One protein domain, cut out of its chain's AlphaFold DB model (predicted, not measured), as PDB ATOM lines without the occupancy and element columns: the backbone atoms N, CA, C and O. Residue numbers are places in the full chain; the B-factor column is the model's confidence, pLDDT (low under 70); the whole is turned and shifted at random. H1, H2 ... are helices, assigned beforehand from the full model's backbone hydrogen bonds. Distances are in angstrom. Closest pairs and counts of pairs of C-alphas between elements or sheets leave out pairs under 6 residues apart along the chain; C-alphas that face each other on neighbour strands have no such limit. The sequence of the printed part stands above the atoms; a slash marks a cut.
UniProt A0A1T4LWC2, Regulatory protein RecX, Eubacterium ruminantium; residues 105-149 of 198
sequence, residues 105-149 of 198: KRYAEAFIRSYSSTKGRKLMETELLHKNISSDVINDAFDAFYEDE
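Overview. This is residues 105 to 149 of the 198 residues of the protein "Regulatory protein RecX" of Eubacterium ruminantium (UniProt A0A1T4LWC2). Three helices make a small cluster, their centres in a triangle: H1 crosses the longer H3, and H2 and H3 form a helical hairpin. The printed part has 45 residues, with H1, H2 and H3 in chain order and no named strand: all helix. It is compact, radius of gyration of the C-alphas 9.2 A, spanning 25 by 20 by 15 A.

Arrangement. Start with H1, residues 105 to 115: it touches H3, residues 135 to 148, at a steep tilt of 61 degrees, closest C-alphas Glu 109 and Ala 141, 5.0 A. H1 only just touches H2, residues 121 to 130, with 3 pairs of C-alphas within 8 A. The H2 and H3 hairpin touches through residues 135 to 138 alone of H3, closest C-alphas Glu 125 and Ile 138, 6.7 A. In H1, H2 and H3 every O i to N i+4 pair is within hydrogen-bond range.

Along the chain. Find C-alpha 105 at (73.037, 17.577, 44.959), where H1 begins, 15.5 A long. H2 measures 14.2 A. H3 runs 19.9 A to C-alpha 148 at (67.836, 21.139, 58.346).

Size, cuts and confidence. The printed part has no cut; both links are tight. No printed residue is under 70.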
ATOM      1  N   LYS A 105      73.855  17.275  43.780       96.38
ATOM      2  CA  LYS A 105      73.037  17.577  44.959       96.38
ATOM      3  C   LYS A 105      73.932  17.792  46.171       96.38
ATOM      4  O   LYS A 105      73.874  18.852  46.792       96.38
ATOM      5  N   ARG A 106      74.840  16.843  46.433       95.81
ATOM      6  CA  ARG A 106      75.828  16.953  47.520       95.81
ATOM      7  C   ARG A 106      76.663  18.227  47.392       95.81
ATOM      8  O   ARG A 106      76.902  18.917  48.383       95.81
ATOM      9  N   TYR A 107      77.095  18.557  46.174       97.81
ATOM     10  CA  TYR A 107      77.840  19.785  45.918       97.81
ATOM     11  C   TYR A 107      76.997  21.036  46.191       97.81
ATOM     12  O   TYR A 107      77.480  21.954  46.854       97.81
ATOM     13  N   ALA A 108      75.756  21.092  45.695       97.88
ATOM     14  CA  ALA A 108      74.871  22.242  45.872       97.88
ATOM     15  C   ALA A 108      74.567  22.510  47.354       97.88
ATOM     16  O   ALA A 108      74.707  23.647  47.801       97.88
ATOM     17  N   GLU A 109      74.257  21.474  48.134       96.12
ATOM     18  CA  GLU A 109      74.022  21.582  49.580       96.12
ATOM     19  C   GLU A 109      75.258  22.118  50.318       96.12
ATOM     20  O   GLU A 109      75.170  23.070  51.099       96.12
ATOM     21  N   ALA A 110      76.439  21.555  50.035       95.06
ATOM     22  CA  ALA A 110      77.694  22.017  50.629       95.06
ATOM     23  C   ALA A 110      78.017  23.469  50.235       95.06
ATOM     24  O   ALA A 110      78.501  24.254  51.058       95.06
ATOM     25  N   PHE A 111      77.731  23.844  48.987       97.19
ATOM     26  CA  PHE A 111      77.924  25.195  48.477       97.19
ATOM     27  C   PHE A 111      77.012  26.199  49.188       97.19
ATOM     28  O   PHE A 111      77.501  27.212  49.690       97.19
ATOM     29  N   ILE A 112      75.711  25.910  49.273       97.12
ATOM     30  CA  ILE A 112      74.729  26.767  49.949       97.12
ATOM     31  C   ILE A 112      75.145  26.968  51.405       97.12
ATOM     32  O   ILE A 112      75.309  28.109  51.834       97.12
ATOM     33  N   ARG A 113      75.454  25.885  52.122       94.81
ATOM     34  CA  ARG A 113      75.913  25.932  53.518       94.81
ATOM     35  C   ARG A 113      77.163  26.789  53.712       94.81
ATOM     36  O   ARG A 113      77.271  27.550  54.668       94.81
ATOM     37  N   SER A 114      78.106  26.703  52.778       94.75
ATOM     38  CA  SER A 114      79.363  27.457  52.850       94.75
ATOM     39  C   SER A 114      79.183  28.960  52.614       94.75
ATOM     40  O   SER A 114      79.998  29.757  53.086       94.75
ATOM     41  N   TYR A 115      78.153  29.368  51.867       96.00
ATOM     42  CA  TYR A 115      78.001  30.749  51.401       96.00
ATOM     43  C   TYR A 115      76.759  31.480  51.919       96.00
ATOM     44  O   TYR A 115      76.733  32.710  51.816       96.00
ATOM     45  N   SER A 116      75.796  30.788  52.529       95.06
ATOM     46  CA  SER A 116      74.526  31.339  53.032       95.06
ATOM     47  C   SER A 116      74.701  32.490  54.031       95.06
ATOM     48  O   SER A 116      73.876  33.399  54.087       95.06
ATOM     49  N   SER A 117      75.822  32.516  54.759       93.50
ATOM     50  CA  SER A 117      76.186  33.588  55.699       93.50
ATOM     51  C   SER A 117      76.705  34.875  55.035       93.50
ATOM     52  O   SER A 117      76.927  35.882  55.708       93.50
ATOM     53  N   THR A 118      76.952  34.866  53.719       93.75
ATOM     54  CA  THR A 118      77.553  36.005  52.991       93.75
ATOM     55  C   THR A 118      76.922  36.304  51.630       93.75
ATOM     56  O   THR A 118      77.211  37.356  51.039       93.75
ATOM     57  N   LYS A 119      76.094  35.396  51.112       96.06
ATOM     58  CA  LYS A 119      75.389  35.493  49.832       96.06
ATOM     59  C   LYS A 119      73.918  35.144  50.050       96.06
ATOM     60  O   LYS A 119      73.612  34.209  50.780       96.06
ATOM     61  N   GLY A 120      73.034  35.871  49.379       95.75
ATOM     62  CA  GLY A 120      71.618  35.539  49.303       95.75
ATOM     63  C   GLY A 120      71.344  34.492  48.223       95.75
ATOM     64  O   GLY A 120      72.151  34.297  47.300       95.75
ATOM     65  N   ARG A 121      70.176  33.848  48.328       95.56
ATOM     66  CA  ARG A 121      69.730  32.742  47.463       95.56
ATOM     67  C   ARG A 121      69.947  33.025  45.976       95.56
ATOM     68  O   ARG A 121      70.615  32.249  45.304       95.56
ATOM     69  N   LYS A 122      69.512  34.190  45.483       96.44
ATOM     70  CA  LYS A 122      69.566  34.535  44.050       96.44
ATOM     71  C   LYS A 122      70.980  34.504  43.459       96.44
ATOM     72  O   LYS A 122      71.172  34.109  42.307       96.44
ATOM     73  N   LEU A 123      71.982  34.949  44.223       97.81
ATOM     74  CA  LEU A 123      73.371  34.913  43.759       97.81
ATOM     75  C   LEU A 123      73.891  33.475  43.738       97.81
ATOM     76  O   LEU A 123      74.512  33.079  42.756       97.81
ATOM     77  N   MET A 124      73.617  32.704  44.791       98.12
ATOM     78  CA  MET A 124      74.036  31.303  44.872       98.12
ATOM     79  C   MET A 124      73.387  30.452  43.771       98.12
ATOM     80  O   MET A 124      74.094  29.700  43.109       98.12
ATOM     81  N   GLU A 125      72.095  30.641  43.489       98.00
ATOM     82  CA  GLU A 125      71.404  30.005  42.356       98.00
ATOM     83  C   GLU A 125      72.100  30.321  41.030       98.00
ATOM     84  O   GLU A 125      72.415  29.419  40.260       98.00
ATOM     85  N   THR A 126      72.408  31.597  40.781       97.94
ATOM     86  CA  THR A 126      73.098  32.019  39.552       97.94
ATOM     87  C   THR A 126      74.479  31.365  39.428       97.94
ATOM     88  O   THR A 126      74.863  30.907  38.353       97.94
ATOM     89  N   GLU A 127      75.242  31.304  40.522       97.94
ATOM     90  CA  GLU A 127      76.563  30.668  40.541       97.94
ATOM     91  C   GLU A 127      76.486  29.149  40.313       97.94
ATOM     92  O   GLU A 127      77.324  28.608  39.589       97.94
ATOM     93  N   LEU A 128      75.487  28.468  40.882       98.25
ATOM     94  CA  LEU A 128      75.255  27.033  40.689       98.25
ATOM     95  C   LEU A 128      74.774  26.719  39.261       98.25
ATOM     96  O   LEU A 128      75.276  25.780  38.639       98.25
ATOM     97  N   LEU A 129      73.905  27.552  38.683       98.06
ATOM     98  CA  LEU A 129      73.484  27.433  37.281       98.06
ATOM     99  C   LEU A 129      74.665  27.594  36.321       98.06
ATOM    100  O   LEU A 129      74.834  26.795  35.402       98.06
ATOM    101  N   HIS A 130      75.547  28.569  36.559       97.00
ATOM    102  CA  HIS A 130      76.777  28.725  35.770       97.00
ATOM    103  C   HIS A 130      77.740  27.533  35.903       97.00
ATOM    104  O   HIS A 130      78.594  27.333  35.039       97.00
ATOM    105  N   LYS A 131      77.606  26.728  36.962       97.00
ATOM    106  CA  LYS A 131      78.336  25.466  37.136       97.00
ATOM    107  C   LYS A 131      77.666  24.279  36.434       97.00
ATOM    108  O   LYS A 131      78.223  23.181  36.507       97.00
ATOM    109  N   ASN A 132      76.572  24.510  35.702       96.56
ATOM    110  CA  ASN A 132      75.710  23.520  35.045       96.56
ATOM    111  C   ASN A 132      74.982  22.577  36.014       96.56
ATOM    112  O   ASN A 132      74.707  21.435  35.657       96.56
ATOM    113  N   ILE A 133      74.663  23.045  37.221       97.88
ATOM    114  CA  ILE A 133      73.768  22.322  38.131       97.88
ATOM    115  C   ILE A 133      72.333  22.710  37.772       97.88
ATOM    116  O   ILE A 133      72.044  23.887  37.551       97.88
ATOM    117  N   SER A 134      71.446  21.723  37.655       98.06
ATOM    118  CA  SER A 134      70.064  21.946  37.227       98.06
ATOM    119  C   SER A 134      69.261  22.723  38.272       98.06
ATOM    120  O   SER A 134      69.495  22.601  39.474       98.06
ATOM    121  N   SER A 135      68.280  23.505  37.815       97.81
ATOM    122  CA  SER A 135      67.389  24.262  38.704       97.81
ATOM    123  C   SER A 135      66.675  23.371  39.719       97.81
ATOM    124  O   SER A 135      66.536  23.778  40.865       97.81
ATOM    125  N   ASP A 136      66.282  22.158  39.323       98.31
ATOM    126  CA  ASP A 136      65.611  21.205  40.213       98.31
ATOM    127  C   ASP A 136      66.528  20.791  41.373       98.31
ATOM    128  O   ASP A 136      66.150  20.920  42.530       98.31
ATOM    129  N   VAL A 137      67.783  20.419  41.081       98.31
ATOM    130  CA  VAL A 137      68.776  20.071  42.115       98.31
ATOM    131  C   VAL A 137      69.075  21.260  43.029       98.31
ATOM    132  O   VAL A 137      69.264  21.085  44.230       98.31
ATOM    133  N   ILE A 138      69.124  22.473  42.473       98.50
ATOM    134  CA  ILE A 138      69.351  23.692  43.255       98.50
ATOM    135  C   ILE A 138      68.181  23.943  44.211       98.50
ATOM    136  O   ILE A 138      68.420  24.238  45.380       98.50
ATOM    137  N   ASN A 139      66.940  23.824  43.733       97.94
ATOM    138  CA  ASN A 139      65.750  24.004  44.561       97.94
ATOM    139  C   ASN A 139      65.698  22.959  45.679       97.94
ATOM    140  O   ASN A 139      65.602  23.350  46.837       97.94
ATOM    141  N   ASP A 140      65.894  21.678  45.353       97.69
ATOM    142  CA  ASP A 140      65.939  20.593  46.339       97.69
ATOM    143  C   ASP A 140      67.009  20.840  47.417       97.69
ATOM    144  O   ASP A 140      66.788  20.573  48.597       97.69
ATOM    145  N   ALA A 141      68.180  21.354  47.025       97.38
ATOM    146  CA  ALA A 141      69.261  21.661  47.957       97.38
ATOM    147  C   ALA A 141      68.940  22.859  48.868       97.38
ATOM    148  O   ALA A 141      69.354  22.871  50.027       97.38
ATOM    149  N   PHE A 142      68.213  23.865  48.369       96.88
ATOM    150  CA  PHE A 142      67.717  24.964  49.200       96.88
ATOM    151  C   PHE A 142      66.633  24.499  50.165       96.88
ATOM    152  O   PHE A 142      66.688  24.872  51.333       96.88
ATOM    153  N   ASP A 143      65.685  23.692  49.697       95.44
ATOM    154  CA  ASP A 143      64.605  23.170  50.532       95.44
ATOM    155  C   ASP A 143      65.186  22.328  51.679       95.44
ATOM    156  O   ASP A 143      64.900  22.606  52.841       95.44
ATOM    157  N   ALA A 144      66.127  21.424  51.380       94.06
ATOM    158  CA  ALA A 144      66.856  20.667  52.401       94.06
ATOM    159  C   ALA A 144      67.633  21.576  53.373       94.06
ATOM    160  O   ALA A 144      67.619  21.362  54.581       94.06
ATOM    161  N   PHE A 145      68.293  22.621  52.866       94.31
ATOM    162  CA  PHE A 145      69.022  23.574  53.705       94.31
ATOM    163  C   PHE A 145      68.101  24.331  54.676       94.31
ATOM    164  O   PHE A 145      68.476  24.524  55.829       94.31
ATOM    165  N   TYR A 146      66.912  24.744  54.233       91.62
ATOM    166  CA  TYR A 146      65.943  25.445  55.081       91.62
ATOM    167  C   TYR A 146      65.213  24.524  56.066       91.62
ATOM    168  O   TYR A 146      64.739  25.007  57.091       91.62
ATOM    169  N   GLU A 147      65.099  23.230  55.765       90.00
ATOM    170  CA  GLU A 147      64.538  22.239  56.690       90.00
ATOM    171  C   GLU A 147      65.533  21.840  57.789       90.00
ATOM    172  O   GLU A 147      65.141  21.701  58.949       90.00
ATOM    173  N   ASP A 148      66.811  21.668  57.438       83.12
ATOM    174  CA  ASP A 148      67.836  21.139  58.346       83.12
ATOM    175  C   ASP A 148      68.548  22.211  59.184       83.12
ATOM    176  O   ASP A 148      69.084  21.900  60.254       83.12
ATOM    177  N   GLU A 149      68.620  23.458  58.709       76.31
ATOM    178  CA  GLU A 149      69.299  24.544  59.420       76.31
ATOM    179  C   GLU A 149      68.320  25.571  59.989       76.31
ATOM    180  O   GLU A 149      67.365  25.982  59.334       76.31
TER     181      GLU A 149